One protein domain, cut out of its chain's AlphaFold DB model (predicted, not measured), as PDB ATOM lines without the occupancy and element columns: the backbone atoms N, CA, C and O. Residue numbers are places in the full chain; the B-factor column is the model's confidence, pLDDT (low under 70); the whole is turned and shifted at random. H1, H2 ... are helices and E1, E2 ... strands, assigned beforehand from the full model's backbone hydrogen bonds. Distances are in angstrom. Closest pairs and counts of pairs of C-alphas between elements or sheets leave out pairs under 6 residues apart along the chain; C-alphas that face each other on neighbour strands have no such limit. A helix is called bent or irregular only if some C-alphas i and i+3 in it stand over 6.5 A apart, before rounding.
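What this domain is: This is residues 5 to 121 of the 230 residues of the protein "UDP-N-acetylmuramoylalanine-D-glutamate ligase" of Candidatus Gottesmanbacteria bacterium GW2011_GWA2_41_12 (UniProt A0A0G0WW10). A four-stranded parallel sheet has H1 packed along one face, with the helical hairpin H2 and H3 beyond H1 toward the E3 end of the sheet. The long link of residues 82 to 93 crosses between the sheet's edges past the face away from H1, and H4 only grazes the sheet. The printed part has 117 residues with four named helices and four named strands, E1 H1 E2 H2 H3 E3 E4 H4 along the chain, and sheet order E3 E2 E1 E4. The class is mixed, helices and strands. The whole is compact, with a radius of gyration of the C-alphas of 13.6 A and spans of 42 by 32 by 22 A.

Where its parts are: E1 is residues 11 to 14, 10.0 A long, with C-alpha 11 at (-24.642, 55.468, 35.887). H1 is residues 19 to 30, 16.6 A. E2 is residues 36 to 40, 13.6 A. H2 is residues 44 to 54, 15.9 A, and H3 is residues 60 to 74, 20.6 A, with C-alpha 60 at (-14.274, 31.000, 51.199). E3 is residues 78 to 81, 10.4 A, and E4 is residues 94 to 97, 9.8 A. H4 is residues 105 to 113, 14.5 A, ending with C-alpha 113 at (-14.310, 61.913, 29.533). H2 and H4 are irregular: C-alphas 45 and 48 are 7.6 A apart, and C-alphas 106 and 109 are 7.8 A apart.

How they stand to each other: E1 and E4 are parallel neighbours, with N 12 and O 94 2.9 A apart, within hydrogen-bond range. E2 and E1 are parallel, with N 37 and O 11 at 2.8 A, and E3 and E2 are parallel, with N 80 and O 38 at 2.8 A. E3 and E4 are the edge strands. Residues 119 to 120 pair in parallel with residues 95 to 96 of E4. H1 and H2 are on one face of the sheet, giving two layers, helices on one face of a sheet. H1 has a height over the sheet of 9.7 A and runs along the strands, at 12 degrees to E1 on the local plane. The closest C-alphas of E1 and H1 are those of Ile 13 and Gly 21, 6.3 A apart. E1, H1, E2 and E2, H2 H3, E3 are strand-helix-strand units, parallel neighbour strands with helices between, each with a right-handed crossover. H2 and H3 form a helical hairpin: they touch, with the closest C-alphas those of Glu 48 and Phe 67, 7.0 A apart, at a steep tilt of 44 degrees, opposite ways. H3 touches H1 with residues 70 to 73 alone, the closest C-alphas being those of Ser 22 and Phe 70, 6.7 A apart. H3 is not on the sheet, and H4 is apart from H3. In H1 and H3 every O i to N i+4 pair is within hydrogen-bond range; in H2 5 of 7 are, and in H4 1 of 5, beside 5 of 6 O i to N i+3 pairs.

The domain as a whole: The two C-alphas farthest apart are those of Ile 61 and Lys 116, 41.9 A. The printed part has no cut. The link from E3 to E4, 12 residues, is long. The mean pLDDT of the printed part is 95.8, and no printed residue is under 70.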
ATOM      1  N   LYS A   5     -28.863  62.719  44.415       91.25
ATOM      2  CA  LYS A   5     -28.029  63.156  43.284       91.25
ATOM      3  C   LYS A   5     -27.764  62.060  42.240       91.25
ATOM      4  O   LYS A   5     -27.406  62.384  41.110       91.25
ATOM      5  N   PHE A   6     -27.914  60.789  42.615       95.88
ATOM      6  CA  PHE A   6     -27.752  59.642  41.722       95.88
ATOM      7  C   PHE A   6     -29.070  59.178  41.088       95.88
ATOM      8  O   PHE A   6     -29.049  58.368  40.164       95.88
ATOM      9  N   ARG A   7     -30.225  59.669  41.556       95.38
ATOM     10  CA  ARG A   7     -31.521  59.297  40.974       95.38
ATOM     11  C   ARG A   7     -31.664  59.895  39.577       95.38
ATOM     12  O   ARG A   7     -31.257  61.029  39.336       95.38
ATOM     13  N   ASN A   8     -32.293  59.139  38.676       94.50
ATOM     14  CA  ASN A   8     -32.523  59.532  37.280       94.50
ATOM     15  C   ASN A   8     -31.228  59.864  36.510       94.50
ATOM     16  O   ASN A   8     -31.241  60.708  35.614       94.50
ATOM     17  N   LYS A   9     -30.108  59.242  36.892       97.94
ATOM     18  CA  LYS A   9     -28.820  59.347  36.208       97.94
ATOM     19  C   LYS A   9     -28.497  58.031  35.524       97.94
ATOM     20  O   LYS A   9     -28.677  56.978  36.130       97.94
ATOM     21  N   LYS A  10     -27.946  58.110  34.316       98.25
ATOM     22  CA  LYS A  10     -27.298  56.989  33.631       98.25
ATOM     23  C   LYS A  10     -25.937  56.758  34.257       98.25
ATOM     24  O   LYS A  10     -24.984  57.500  33.991       98.25
ATOM     25  N   ILE A  11     -25.853  55.761  35.126       98.62
ATOM     26  CA  ILE A  11     -24.642  55.468  35.887       98.62
ATOM     27  C   ILE A  11     -23.863  54.361  35.196       98.62
ATOM     28  O   ILE A  11     -24.400  53.309  34.874       98.62
ATOM     29  N   HIS A  12     -22.566  54.571  35.015       98.75
ATOM     30  CA  HIS A  12     -21.667  53.541  34.514       98.75
ATOM     31  C   HIS A  12     -20.661  53.150  35.596       98.75
ATOM     32  O   HIS A  12     -20.120  54.019  36.273       98.75
ATOM     33  N   ILE A  13     -20.393  51.853  35.764       98.62
ATOM     34  CA  ILE A  13     -19.415  51.331  36.734       98.62
ATOM     35  C   ILE A  13     -18.304  50.607  35.978       98.62
ATOM     36  O   ILE A  13     -18.545  49.595  35.319       98.62
ATOM     37  N   VAL A  14     -17.077  51.113  36.079       98.25
ATOM     38  CA  VAL A  14     -15.893  50.560  35.412       98.25
ATOM     39  C   VAL A  14     -15.097  49.675  36.370       98.25
ATOM     40  O   VAL A  14     -14.591  50.145  37.387       98.25
ATOM     41  N   GLY A  15     -14.931  48.403  36.003       97.19
ATOM     42  CA  GLY A  15     -14.288  47.388  36.842       97.19
ATOM     43  C   GLY A  15     -15.271  46.760  37.827       97.19
ATOM     44  O   GLY A  15     -14.963  46.635  39.011       97.19
ATOM     45  N   ILE A  16     -16.465  46.400  37.347       97.38
ATOM     46  CA  ILE A  16     -17.595  45.987  38.194       97.38
ATOM     47  C   ILE A  16     -17.344  44.700  38.992       97.38
ATOM     48  O   ILE A  16     -17.991  44.492  40.010       97.38
ATOM     49  N   THR A  17     -16.408  43.839  38.574       96.75
ATOM     50  CA  THR A  17     -16.070  42.623  39.342       96.75
ATOM     51  C   THR A  17     -15.035  42.848  40.446       96.75
ATOM     52  O   THR A  17     -14.818  41.958  41.270       96.75
ATOM     53  N   GLY A  18     -14.370  44.007  40.458       95.12
ATOM     54  CA  GLY A  18     -13.428  44.382  41.510       95.12
ATOM     55  C   GLY A  18     -14.142  44.822  42.787       95.12
ATOM     56  O   GLY A  18     -15.291  45.239  42.726       95.12
ATOM     57  N   VAL A  19     -13.429  44.791  43.919       94.50
ATOM     58  CA  VAL A  19     -13.966  45.115  45.259       94.50
ATOM     59  C   VAL A  19     -14.712  46.454  45.296       94.50
ATOM     60  O   VAL A  19     -15.815  46.538  45.823       94.50
ATOM     61  N   GLU A  20     -14.138  47.509  44.708       95.62
ATOM     62  CA  GLU A  20     -14.781  48.831  44.692       95.62
ATOM     63  C   GLU A  20     -16.025  48.854  43.790       95.62
ATOM     64  O   GLU A  20     -17.029  49.475  44.129       95.62
ATOM     65  N   GLY A  21     -15.968  48.179  42.639       96.88
ATOM     66  CA  GLY A  21     -17.053  48.167  41.661       96.88
ATOM     67  C   GLY A  21     -18.267  47.367  42.132       96.88
ATOM     68  O   GLY A  21     -19.394  47.839  41.985       96.88
ATOM     69  N   SER A  22     -18.042  46.194  42.729       96.75
ATOM     70  CA  SER A  22     -19.104  45.348  43.284       96.75
ATOM     71  C   SER A  22     -19.782  46.013  44.481       96.75
ATOM     72  O   SER A  22     -21.009  46.053  44.524       96.75
ATOM     73  N   ALA A  23     -19.012  46.615  45.393       96.62
ATOM     74  CA  ALA A  23     -19.562  47.339  46.542       96.62
ATOM     75  C   ALA A  23     -20.406  48.552  46.112       96.62
ATOM     76  O   ALA A  23     -21.485  48.791  46.653       96.62
ATOM     77  N   VAL A  24     -19.949  49.314  45.108       97.62
ATOM     78  CA  VAL A  24     -20.722  50.436  44.546       97.62
ATOM     79  C   VAL A  24     -22.016  49.950  43.896       97.62
ATOM     80  O   VAL A  24     -23.053  50.586  44.081       97.62
ATOM     81  N   LEU A  25     -21.979  48.841  43.152       98.19
ATOM     82  CA  LEU A  25     -23.175  48.260  42.540       98.19
ATOM     83  C   LEU A  25     -24.226  47.907  43.598       98.19
ATOM     84  O   LEU A  25     -25.367  48.359  43.495       98.19
ATOM     85  N   GLU A  26     -23.828  47.132  44.607       97.38
ATOM     86  CA  GLU A  26     -24.698  46.718  45.712       97.38
ATOM     87  C   GLU A  26     -25.309  47.940  46.407       97.38
ATOM     88  O   GLU A  26     -26.527  48.035  46.572       97.38
ATOM     89  N   PHE A  27     -24.473  48.927  46.740       97.25
ATOM     90  CA  PHE A  27     -24.907  50.164  47.377       97.25
ATOM     91  C   PHE A  27     -25.962  50.911  46.553       97.25
ATOM     92  O   PHE A  27     -26.996  51.310  47.095       97.25
ATOM     93  N   LEU A  28     -25.739  51.101  45.250       97.75
ATOM     94  CA  LEU A  28     -26.678  51.824  44.388       97.75
ATOM     95  C   LEU A  28     -28.011  51.076  44.250       97.75
ATOM     96  O   LEU A  28     -29.076  51.686  44.391       97.75
ATOM     97  N   LEU A  29     -27.967  49.757  44.040       97.31
ATOM     98  CA  LEU A  29     -29.170  48.929  43.920       97.31
ATOM     99  C   LEU A  29     -29.975  48.896  45.223       97.31
ATOM    100  O   LEU A  29     -31.199  49.037  45.176       97.31
ATOM    101  N   LYS A  30     -29.310  48.805  46.384       96.06
ATOM    102  CA  LYS A  30     -29.948  48.891  47.713       96.06
ATOM    103  C   LYS A  30     -30.745  50.189  47.890       96.06
ATOM    104  O   LYS A  30     -31.771  50.194  48.564       96.06
ATOM    105  N   HIS A  31     -30.327  51.267  47.227       96.44
ATOM    106  CA  HIS A  31     -30.989  52.578  47.247       96.44
ATOM    107  C   HIS A  31     -32.028  52.788  46.131       96.44
ATOM    108  O   HIS A  31     -32.569  53.893  45.967       96.44
ATOM    109  N   GLY A  32     -32.335  51.738  45.365       96.12
ATOM    110  CA  GLY A  32     -33.310  51.768  44.277       96.12
ATOM    111  C   GLY A  32     -32.824  52.514  43.034       96.12
ATOM    112  O   GLY A  32     -33.645  53.014  42.267       96.12
ATOM    113  N   ILE A  33     -31.510  52.640  42.840       97.06
ATOM    114  CA  ILE A  33     -30.923  53.217  41.628       97.06
ATOM    115  C   ILE A  33     -30.655  52.074  40.655       97.06
ATOM    116  O   ILE A  33     -29.881  51.174  40.962       97.06
ATOM    117  N   THR A  34     -31.314  52.090  39.495       94.56
ATOM    118  CA  THR A  34     -31.355  50.926  38.589       94.56
ATOM    119  C   THR A  34     -30.859  51.198  37.171       94.56
ATOM    120  O   THR A  34     -30.556  50.243  36.462       94.56
ATOM    121  N   ASP A  35     -30.755  52.460  36.735       97.69
ATOM    122  CA  ASP A  35     -30.201  52.816  35.415       97.69
ATOM    123  C   ASP A  35     -28.663  52.762  35.450       97.69
ATOM    124  O   ASP A  35     -27.961  53.776  35.461       97.69
ATOM    125  N   ILE A  36     -28.154  51.536  35.589       98.62
ATOM    126  CA  ILE A  36     -26.742  51.219  35.787       98.62
ATOM    127  C   ILE A  36     -26.242  50.368  34.616       98.62
ATOM    128  O   ILE A  36     -26.884  49.397  34.207       98.62
ATOM    129  N   THR A  37     -25.057  50.703  34.108       98.69
ATOM    130  CA  THR A  37     -24.301  49.884  33.156       98.69
ATOM    131  C   THR A  37     -22.947  49.479  33.742       98.69
ATOM    132  O   THR A  37     -22.105  50.320  34.050       98.69
ATOM    133  N   GLY A  38     -22.710  48.177  33.885       98.44
ATOM    134  CA  GLY A  38     -21.435  47.622  34.340       98.44
ATOM    135  C   GLY A  38     -20.443  47.369  33.209       98.44
ATOM    136  O   GLY A  38     -20.830  46.913  32.136       98.44
ATOM    137  N   HIS A  39     -19.154  47.597  33.451       98.50
ATOM    138  CA  HIS A  39     -18.090  47.338  32.481       98.50
ATOM    139  C   HIS A  39     -16.934  46.547  33.089       98.50
ATOM    140  O   HIS A  39     -16.479  46.853  34.193       98.50
ATOM    141  N   ASP A  40     -16.399  45.583  32.336       97.50
ATOM    142  CA  ASP A  40     -15.185  44.847  32.715       97.50
ATOM    143  C   ASP A  40     -14.426  44.291  31.489       97.50
ATOM    144  O   ASP A  40     -15.019  44.003  30.446       97.50
ATOM    145  N   PHE A  41     -13.103  44.148  31.599       94.50
ATOM    146  CA  PHE A  41     -12.240  43.670  30.508       94.50
ATOM    147  C   PHE A  41     -12.378  42.166  30.255       94.50
ATOM    148  O   PHE A  41     -12.023  41.669  29.178       94.50
ATOM    149  N   ILE A  42     -12.838  41.436  31.269       95.88
ATOM    150  CA  ILE A  42     -12.976  39.981  31.248       95.88
ATOM    151  C   ILE A  42     -14.094  39.534  30.307       95.88
ATOM    152  O   ILE A  42     -14.931  40.331  29.883       95.88
ATOM    153  N   LYS A  43     -14.143  38.237  29.992       96.25
ATOM    154  CA  LYS A  43     -15.338  37.639  29.383       96.25
ATOM    155  C   LYS A  43     -16.434  37.417  30.428       96.25
ATOM    156  O   LYS A  43     -16.133  37.187  31.597       96.25
ATOM    157  N   SER A  44     -17.689  37.363  29.986       92.75
ATOM    158  CA  SER A  44     -18.842  36.991  30.822       92.75
ATOM    159  C   SER A  44     -18.644  35.673  31.567       92.75
ATOM    160  O   SER A  44     -18.961  35.576  32.749       92.75
ATOM    161  N   GLU A  45     -18.072  34.669  30.901       95.06
ATOM    162  CA  GLU A  45     -17.818  33.350  31.498       95.06
ATOM    163  C   GLU A  45     -16.796  33.397  32.650       95.06
ATOM    164  O   GLU A  45     -16.738  32.485  33.471       95.06
ATOM    165  N   GLU A  46     -15.981  34.452  32.726       96.75
ATOM    166  CA  GLU A  46     -14.908  34.603  33.714       96.75
ATOM    167  C   GLU A  46     -15.337  35.422  34.939       96.75
ATOM    168  O   GLU A  46     -14.519  35.649  35.833       96.75
ATOM    169  N   ILE A  47     -16.606  35.842  35.017       96.75
ATOM    170  CA  ILE A  47     -17.109  36.746  36.059       96.75
ATOM    171  C   ILE A  47     -16.860  36.218  37.477       96.75
ATOM    172  O   ILE A  47     -16.343  36.942  38.325       96.75
ATOM    173  N   GLU A  48     -17.126  34.932  37.718       97.50
ATOM    174  CA  GLU A  48     -16.905  34.294  39.022       97.50
ATOM    175  C   GLU A  48     -15.425  34.254  39.390       97.50
ATOM    176  O   GLU A  48     -15.038  34.541  40.525       97.50
ATOM    177  N   LYS A  49     -14.583  33.908  38.413       97.31
ATOM    178  CA  LYS A  49     -13.137  33.840  38.597       97.31
ATOM    179  C   LYS A  49     -12.581  35.224  38.928       97.31
ATOM    180  O   LYS A  49     -11.815  35.339  39.881       97.31
ATOM    181  N   SER A  50     -12.977  36.252  38.175       96.69
ATOM    182  CA  SER A  50     -12.544  37.633  38.401       96.69
ATOM    183  C   SER A  50     -12.971  38.129  39.778       96.69
ATOM    184  O   SER A  50     -12.120  38.533  40.570       96.69
ATOM    185  N   PHE A  51     -14.256  37.981  40.120       96.31
ATOM    186  CA  PHE A  51     -14.781  38.365  41.429       96.31
ATOM    187  C   PHE A  51     -13.979  37.710  42.561       96.31
ATOM    188  O   PHE A  51     -13.472  38.389  43.453       96.31
ATOM    189  N   LYS A  52     -13.761  36.392  42.495       95.38
ATOM    190  CA  LYS A  52     -13.035  35.655  43.541       95.38
ATOM    191  C   LYS A  52     -11.559  36.041  43.670       95.38
ATOM    192  O   LYS A  52     -11.024  35.924  44.771       95.38
ATOM    193  N   ILE A  53     -10.904  36.479  42.591       94.31
ATOM    194  CA  ILE A  53      -9.516  36.979  42.630       94.31
ATOM    195  C   ILE A  53      -9.442  38.287  43.417       94.31
ATOM    196  O   ILE A  53      -8.543  38.456  44.244       94.31
ATOM    197  N   TRP A  54     -10.395  39.189  43.186       92.44
ATOM    198  CA  TRP A  54     -10.422  40.497  43.838       92.44
ATOM    199  C   TRP A  54     -10.887  40.432  45.295       92.44
ATOM    200  O   TRP A  54     -10.385  41.188  46.116       92.44
ATOM    201  N   HIS A  55     -11.731  39.462  45.647       93.06
ATOM    202  CA  HIS A  55     -12.274  39.280  47.002       93.06
ATOM    203  C   HIS A  55     -11.518  38.203  47.801       93.06
ATOM    204  O   HIS A  55     -12.073  37.530  48.669       93.06
ATOM    205  N   LYS A  56     -10.236  37.968  47.489       89.62
ATOM    206  CA  LYS A  56      -9.440  36.870  48.072       89.62
ATOM    207  C   LYS A  56      -9.279  36.948  49.591       89.62
ATOM    208  O   LYS A  56      -9.056  35.909  50.211       89.62
ATOM    209  N   GLY A  57      -9.365  38.151  50.154       85.94
ATOM    210  CA  GLY A  57      -9.206  38.389  51.580       85.94
ATOM    211  C   GLY A  57     -10.389  37.936  52.428       85.94
ATOM    212  O   GLY A  57     -10.228  37.658  53.612       85.94
ATOM    213  N   ILE A  58     -11.542  37.746  51.791       88.12
ATOM    214  CA  ILE A  58     -12.761  37.256  52.419       88.12
ATOM    215  C   ILE A  58     -12.732  35.722  52.452       88.12
ATOM    216  O   ILE A  58     -12.328  35.049  51.488       88.12
ATOM    217  N   GLY A  59     -13.174  35.144  53.572       91.38
ATOM    218  CA  GLY A  59     -13.224  33.696  53.774       91.38
ATOM    219  C   GLY A  59     -14.060  32.978  52.706       91.38
ATOM    220  O   GLY A  59     -15.069  33.493  52.234       91.38
ATOM    221  N   LYS A  60     -13.673  31.748  52.329       94.12
ATOM    222  CA  LYS A  60     -14.274  31.000  51.199       94.12
ATOM    223  C   LYS A  60     -15.808  30.927  51.237       94.12
ATOM    224  O   LYS A  60     -16.437  31.048  50.189       94.12
ATOM    225  N   ILE A  61     -16.394  30.689  52.414       94.75
ATOM    226  CA  ILE A  61     -17.853  30.576  52.586       94.75
ATOM    227  C   ILE A  61     -18.523  31.925  52.304       94.75
ATOM    228  O   ILE A  61     -19.398  31.997  51.443       94.75
ATOM    229  N   GLN A  62     -18.062  32.986  52.969       92.94
ATOM    230  CA  GLN A  62     -18.586  34.342  52.807       92.94
ATOM    231  C   GLN A  62     -18.400  34.846  51.368       92.94
ATOM    232  O   GLN A  62     -19.363  35.259  50.735       92.94
ATOM    233  N   ARG A  63     -17.218  34.654  50.779       94.56
ATOM    234  CA  ARG A  63     -16.936  35.018  49.382       94.56
ATOM    235  C   ARG A  63     -17.859  34.329  48.374       94.56
ATOM    236  O   ARG A  63     -18.225  34.920  47.364       94.56
ATOM    237  N   ASN A  64     -18.218  33.065  48.605       96.44
ATOM    238  CA  ASN A  64     -19.177  32.369  47.745       96.44
ATOM    239  C   ASN A  64     -20.590  32.950  47.888       96.44
ATOM    240  O   ASN A  64     -21.291  33.044  46.885       96.44
ATOM    241  N   LYS A  65     -20.992  33.331  49.106       95.88
ATOM    242  CA  LYS A  65     -22.278  33.987  49.374       95.88
ATOM    243  C   LYS A  65     -22.350  35.356  48.695       95.88
ATOM    244  O   LYS A  65     -23.299  35.610  47.962       95.88
ATOM    245  N   GLU A  66     -21.328  36.187  48.871       94.94
ATOM    246  CA  GLU A  66     -21.231  37.497  48.217       94.94
ATOM    247  C   GLU A  66     -21.229  37.380  46.701       94.94
ATOM    248  O   GLU A  66     -21.916  38.142  46.033       94.94
ATOM    249  N   PHE A  67     -20.543  36.378  46.141       97.19
ATOM    250  CA  PHE A  67     -20.595  36.153  44.702       97.19
ATOM    251  C   PHE A  67     -22.015  35.836  44.205       97.19
ATOM    252  O   PHE A  67     -22.387  36.302  43.131       97.19
ATOM    253  N   GLN A  68     -22.818  35.068  44.955       98.06
ATOM    254  CA  GLN A  68     -24.213  34.832  44.560       98.06
ATOM    255  C   GLN A  68     -25.026  36.129  44.593       98.06
ATOM    256  O   GLN A  68     -25.708  36.418  43.615       98.06
ATOM    257  N   SER A  69     -24.881  36.941  45.647       97.06
ATOM    258  CA  SER A  69     -25.541  38.255  45.739       97.06
ATOM    259  C   SER A  69     -25.132  39.172  44.584       97.06
ATOM    260  O   SER A  69     -25.973  39.679  43.848       97.06
ATOM    261  N   PHE A  70     -23.827  39.289  44.334       97.75
ATOM    262  CA  PHE A  70     -23.278  40.056  43.220       97.75
ATOM    263  C   PHE A  70     -23.812  39.571  41.867       97.75
ATOM    264  O   PHE A  70     -24.142  40.375  40.999       97.75
ATOM    265  N   LYS A  71     -23.919  38.255  41.664       97.81
ATOM    266  CA  LYS A  71     -24.463  37.684  40.428       97.81
ATOM    267  C   LYS A  71     -25.935  38.051  40.237       97.81
ATOM    268  O   LYS A  71     -26.335  38.363  39.116       97.81
ATOM    269  N   GLU A  72     -26.735  38.018  41.300       97.69
ATOM    270  CA  GLU A  72     -28.125  38.483  41.265       97.69
ATOM    271  C   GLU A  72     -28.210  39.972  40.924       97.69
ATOM    272  O   GLU A  72     -29.055  40.364  40.123       97.69
ATOM    273  N   ASP A  73     -27.312  40.787  41.467       97.75
ATOM    274  CA  ASP A  73     -27.248  42.223  41.201       97.75
ATOM    275  C   ASP A  73     -26.835  42.548  39.765       97.75
ATOM    276  O   ASP A  73     -27.476  43.369  39.109       97.75
ATOM    277  N   VAL A  74     -25.835  41.852  39.223       96.94
ATOM    278  CA  VAL A  74     -25.431  41.996  37.814       96.94
ATOM    279  C   VAL A  74     -26.579  41.648  36.863       96.94
ATOM    280  O   VAL A  74     -26.736  42.303  35.836       96.94
ATOM    281  N   ASN A  75     -27.429  40.676  37.210       96.44
ATOM    282  CA  ASN A  75     -28.596  40.316  36.394       96.44
ATOM    283  C   ASN A  75     -29.698  41.393  36.380       96.44
ATOM    284  O   ASN A  75     -30.590  41.326  35.534       96.44
ATOM    285  N   LYS A  76     -29.664  42.370  37.296       97.50
ATOM    286  CA  LYS A  76     -30.633  43.482  37.364       97.50
ATOM    287  C   LYS A  76     -30.226  44.681  36.504       97.50
ATOM    288  O   LYS A  76     -31.012  45.615  36.371       97.50
ATOM    289  N   ILE A  77     -29.015  44.678  35.945       97.81
ATOM    290  CA  ILE A  77     -28.434  45.828  35.248       97.81
ATOM    291  C   ILE A  77     -27.991  45.471  33.828       97.81
ATOM    292  O   ILE A  77     -27.853  44.307  33.453       97.81
ATOM    293  N   LYS A  78     -27.703  46.500  33.029       97.81
ATOM    294  CA  LYS A  78     -26.999  46.327  31.759       97.81
ATOM    295  C   LYS A  78     -25.517  46.082  32.045       97.81
ATOM    296  O   LYS A  78     -24.950  46.694  32.947       97.81
ATOM    297  N   TYR A  79     -24.848  45.234  31.272       97.06
ATOM    298  CA  TYR A  79     -23.400  45.070  31.397       97.06
ATOM    299  C   TYR A  79     -22.720  44.843  30.051       97.06
ATOM    300  O   TYR A  79     -23.306  44.322  29.103       97.06
ATOM    301  N   TYR A  80     -21.454  45.239  29.991       97.94
ATOM    302  CA  TYR A  80     -20.623  45.185  28.806       97.94
ATOM    303  C   TYR A  80     -19.232  44.655  29.128       97.94
ATOM    304  O   TYR A  80     -18.431  45.284  29.824       97.94
ATOM    305  N   PHE A  81     -18.940  43.488  28.566       95.75
ATOM    306  CA  PHE A  81     -17.715  42.744  28.808       95.75
ATOM    307  C   PHE A  81     -16.896  42.579  27.535       95.75
ATOM    308  O   PHE A  81     -17.438  42.464  26.433       95.75
ATOM    309  N   LYS A  82     -15.571  42.540  27.697       94.94
ATOM    310  CA  LYS A  82     -14.567  42.288  26.656       94.94
ATOM    311  C   LYS A  82     -14.812  43.011  25.324       94.94
ATOM    312  O   LYS A  82     -14.291  44.098  25.122       94.94
ATOM    313  N   LYS A  83     -15.540  42.390  24.386       94.94
ATOM    314  CA  LYS A  83     -15.753  42.924  23.029       94.94
ATOM    315  C   LYS A  83     -16.597  44.196  23.033       94.94
ATOM    316  O   LYS A  83     -16.333  45.081  22.233       94.94
ATOM    317  N   ASP A  84     -17.566  44.283  23.939       97.00
ATOM    318  CA  ASP A  84     -18.421  45.461  24.100       97.00
ATOM    319  C   ASP A  84     -17.900  46.402  25.197       97.00
ATOM    320  O   ASP A  84     -18.607  47.309  25.621       97.00
ATOM    321  N   TYR A  85     -16.679  46.192  25.700       97.69
ATOM    322  CA  TYR A  85     -16.136  46.984  26.797       97.69
ATOM    323  C   TYR A  85     -16.215  48.499  26.514       97.69
ATOM    324  O   TYR A  85     -15.847  48.958  25.435       97.69
ATOM    325  N   LEU A  86     -16.722  49.264  27.492       97.62
ATOM    326  CA  LEU A  86     -17.042  50.705  27.402       97.62
ATOM    327  C   LEU A  86     -18.035  51.113  26.300       97.62
ATOM    328  O   LEU A  86     -18.148  52.296  25.975       97.62
ATOM    329  N   LYS A  87     -18.819  50.181  25.757       97.75
ATOM    330  CA  LYS A  87     -19.940  50.530  24.882       97.75
ATOM    331  C   LYS A  87     -20.920  51.461  25.600       97.75
ATOM    332  O   LYS A  87     -21.220  51.282  26.777       97.75
ATOM    333  N   ASP A  88     -21.381  52.479  24.880       97.00
ATOM    334  CA  ASP A  88     -22.276  53.544  25.354       97.00
ATOM    335  C   ASP A  88     -21.729  54.430  26.495       97.00
ATOM    336  O   ASP A  88     -22.466  55.279  26.997       97.00
ATOM    337  N   ILE A  89     -20.447  54.319  26.875       97.88
ATOM    338  CA  ILE A  89     -19.869  55.077  28.004       97.88
ATOM    339  C   ILE A  89     -20.004  56.603  27.853       97.88
ATOM    340  O   ILE A  89     -20.149  57.313  28.839       97.88
ATOM    341  N   ASN A  90     -20.016  57.116  26.617       96.94
ATOM    342  CA  ASN A  90     -20.177  58.549  26.333       96.94
ATOM    343  C   ASN A  90     -21.570  59.093  26.695       96.94
ATOM    344  O   ASN A  90     -21.760  60.304  26.715       96.94
ATOM    345  N   SER A  91     -22.551  58.214  26.930       96.56
ATOM    346  CA  SER A  91     -23.903  58.594  27.350       96.56
ATOM    347  C   SER A  91     -24.075  58.667  28.870       96.56
ATOM    348  O   SER A  91     -25.166  58.997  29.334       96.56
ATOM    349  N   ALA A  92     -23.021  58.348  29.627       98.12
ATOM    350  CA  ALA A  92     -23.034  58.350  31.078       98.12
ATOM    351  C   ALA A  92     -23.230  59.765  31.631       98.12
ATOM    352  O   ALA A  92     -22.501  60.693  31.272       98.12
ATOM    353  N   ASP A  93     -24.145  59.899  32.586       98.19
ATOM    354  CA  ASP A  93     -24.225  61.095  33.419       98.19
ATOM    355  C   ASP A  93     -23.174  61.059  34.537       98.19
ATOM    356  O   ASP A  93     -22.706  62.105  34.982       98.19
ATOM    357  N   ILE A  94     -22.831  59.859  35.023       97.69
ATOM    358  CA  ILE A  94     -21.863  59.621  36.103       97.69
ATOM    359  C   ILE A  94     -21.084  58.341  35.802       97.69
ATOM    360  O   ILE A  94     -21.672  57.327  35.421       97.69
ATOM    361  N   ILE A  95     -19.769  58.365  36.033       98.38
ATOM    362  CA  ILE A  95     -18.907  57.185  35.896       98.38
ATOM    363  C   ILE A  95     -18.244  56.874  37.238       98.38
ATOM    364  O   ILE A  95     -17.495  57.683  37.781       98.38
ATOM    365  N   PHE A  96     -18.494  55.681  37.769       98.19
ATOM    366  CA  PHE A  96     -17.743  55.120  38.883       98.19
ATOM    367  C   PHE A  96     -16.513  54.387  38.371       98.19
ATOM    368  O   PHE A  96     -16.599  53.557  37.464       98.19
ATOM    369  N   VAL A  97     -15.367  54.686  38.973       97.19
ATOM    370  CA  VAL A  97     -14.073  54.129  38.588       97.19
ATOM    371  C   VAL A  97     -13.346  53.557  39.798       97.19
ATOM    372  O   VAL A  97     -13.413  54.112  40.894       97.19
ATOM    373  N   SER A  98     -12.630  52.453  39.586       93.88
ATOM    374  CA  SER A  98     -11.752  51.870  40.600       93.88
ATOM    375  C   SER A  98     -10.462  52.673  40.755       93.88
ATOM    376  O   SER A  98     -10.016  53.325  39.812       93.88
ATOM    377  N   GLN A  99      -9.795  52.578  41.903       91.94
ATOM    378  CA  GLN A  99      -8.566  53.331  42.193       91.94
ATOM    379  C   GLN A  99      -7.436  53.247  41.149       91.94
ATOM    380  O   GLN A  99      -6.599  54.137  41.107       91.94
ATOM    381  N   ASN A 100      -7.387  52.214  40.302       91.31
ATOM    382  CA  ASN A 100      -6.330  52.033  39.297       91.31
ATOM    383  C   ASN A 100      -6.828  52.185  37.847       91.31
ATOM    384  O   ASN A 100      -6.164  51.737  36.914       91.31
ATOM    385  N   TRP A 101      -8.010  52.770  37.628       94.44
ATOM    386  CA  TRP A 101      -8.637  52.832  36.301       94.44
ATOM    387  C   TRP A 101      -7.740  53.483  35.234       94.44
ATOM    388  O   TRP A 101      -7.736  53.046  34.085       94.44
ATOM    389  N   TYR A 102      -6.964  54.502  35.596       92.69
ATOM    390  CA  TYR A 102      -6.170  55.304  34.662       92.69
ATOM    391  C   TYR A 102      -4.964  54.551  34.077       92.69
ATOM    392  O   TYR A 102      -4.453  54.951  33.032       92.69
ATOM    393  N   SER A 103      -4.541  53.454  34.713       91.38
ATOM    394  CA  SER A 103      -3.354  52.670  34.339       91.38
ATOM    395  C   SER A 103      -3.605  51.661  33.212       91.38
ATOM    396  O   SER A 103      -2.663  51.068  32.689       91.38
ATOM    397  N   TYR A 104      -4.864  51.437  32.825       93.19
ATOM    398  CA  TYR A 104      -5.229  50.452  31.804       93.19
ATOM    399  C   TYR A 104      -5.374  51.105  30.427       93.19
ATOM    400  O   TYR A 104      -6.135  52.056  30.255       93.19
ATOM    401  N   SER A 105      -4.705  50.561  29.408       93.44
ATOM    402  CA  SER A 105      -4.775  51.088  28.034       93.44
ATOM    403  C   SER A 105      -6.183  51.002  27.437       93.44
ATOM    404  O   SER A 105      -6.589  51.866  26.662       93.44
ATOM    405  N   GLN A 106      -6.960  50.006  27.855       95.00
ATOM    406  CA  GLN A 106      -8.371  49.838  27.512       95.00
ATOM    407  C   GLN A 106      -9.240  51.010  28.002       95.00
ATOM    408  O   GLN A 106     -10.295  51.267  27.429       95.00
ATOM    409  N   ASN A 107      -8.781  51.752  29.016       96.50
ATOM    410  CA  ASN A 107      -9.485  52.895  29.599       96.50
ATOM    411  C   ASN A 107      -9.122  54.223  28.944       96.50
ATOM    412  O   ASN A 107      -9.497  55.273  29.457       96.50
ATOM    413  N   ARG A 108      -8.414  54.208  27.808       94.19
ATOM    414  CA  ARG A 108      -7.948  55.429  27.137       94.19
ATOM    415  C   ARG A 108      -9.057  56.467  26.939       94.19
ATOM    416  O   ARG A 108      -8.834  57.632  27.233       94.19
ATOM    417  N   ILE A 109     -10.251  56.043  26.522       94.12
ATOM    418  CA  ILE A 109     -11.397  56.945  26.306       94.12
ATOM    419  C   ILE A 109     -11.887  57.629  27.597       94.12
ATOM    420  O   ILE A 109     -12.418  58.733  27.547       94.12
ATOM    421  N   LEU A 110     -11.684  57.011  28.767       95.88
ATOM    422  CA  LEU A 110     -12.091  57.594  30.049       95.88
ATOM    423  C   LEU A 110     -11.270  58.843  30.397       95.88
ATOM    424  O   LEU A 110     -11.779  59.739  31.065       95.88
ATOM    425  N   HIS A 111     -10.029  58.944  29.909       93.69
ATOM    426  CA  HIS A 111      -9.203  60.142  30.096       93.69
ATOM    427  C   HIS A 111      -9.829  61.367  29.420       93.69
ATOM    428  O   HIS A 111      -9.887  62.435  30.025       93.69
ATOM    429  N   ASP A 112     -10.384  61.193  28.219       93.06
ATOM    430  CA  ASP A 112     -11.065  62.265  27.482       93.06
ATOM    431  C   ASP A 112     -12.403  62.658  28.135       93.06
ATOM    432  O   ASP A 112     -12.851  63.805  28.023       93.06
ATOM    433  N   LEU A 113     -13.040  61.713  28.835       94.94
ATOM    434  CA  LEU A 113     -14.310  61.913  29.533       94.94
ATOM    435  C   LEU A 113     -14.164  62.567  30.905       94.94
ATOM    436  O   LEU A 113     -15.107  63.225  31.336       94.94
ATOM    437  N   LYS A 114     -13.006  62.461  31.572       90.31
ATOM    438  CA  LYS A 114     -12.803  63.003  32.931       90.31
ATOM    439  C   LYS A 114     -13.156  64.496  33.046       90.31
ATOM    440  O   LYS A 114     -13.625  64.940  34.085       90.31
ATOM    441  N   SER A 115     -12.959  65.271  31.976       88.75
ATOM    442  CA  SER A 115     -13.279  66.711  31.934       88.75
ATOM    443  C   SER A 115     -14.749  67.038  31.623       88.75
ATOM    444  O   SER A 115     -15.158  68.188  31.762       88.75
ATOM    445  N   LYS A 116     -15.537  66.052  31.181       94.31
ATOM    446  CA  LYS A 116     -16.902  66.229  30.649       94.31
ATOM    447  C   LYS A 116     -17.963  65.519  31.483       94.31
ATOM    448  O   LYS A 116     -19.091  65.994  31.564       94.31
ATOM    449  N   THR A 117     -17.596  64.401  32.099       96.00
ATOM    450  CA  THR A 117     -18.485  63.556  32.889       96.00
ATOM    451  C   THR A 117     -17.937  63.451  34.312       96.00
ATOM    452  O   THR A 117     -16.750  63.172  34.478       96.00
ATOM    453  N   PRO A 118     -18.759  63.657  35.354       95.50
ATOM    454  CA  PRO A 118     -18.346  63.473  36.740       95.50
ATOM    455  C   PRO A 118     -17.877  62.045  37.036       95.50
ATOM    456  O   PRO A 118     -18.616  61.079  36.829       95.50
ATOM    457  N   PHE A 119     -16.661  61.924  37.576       96.38
ATOM    458  CA  PHE A 119     -16.114  60.648  38.035       96.38
ATOM    459  C   PHE A 119     -16.278  60.518  39.550       96.38
ATOM    460  O   PHE A 119     -16.013  61.453  40.314       96.38
ATOM    461  N   TYR A 120     -16.708  59.340  39.988       96.38
ATOM    462  CA  TYR A 120     -16.862  58.987  41.393       96.38
ATOM    463  C   TYR A 120     -16.027  57.753  41.736       96.38
ATOM    464  O   TYR A 120     -15.823  56.864  40.914       96.38
ATOM    465  N   SER A 121     -15.562  57.692  42.980       95.69
ATOM    466  CA  SER A 121     -14.900  56.523  43.557       95.69
ATOM    467  C   SER A 121     -15.635  56.077  44.818       95.69
ATOM    468  O   SER A 121     -16.382  56.852  45.423       95.69
TER     469      SER A 121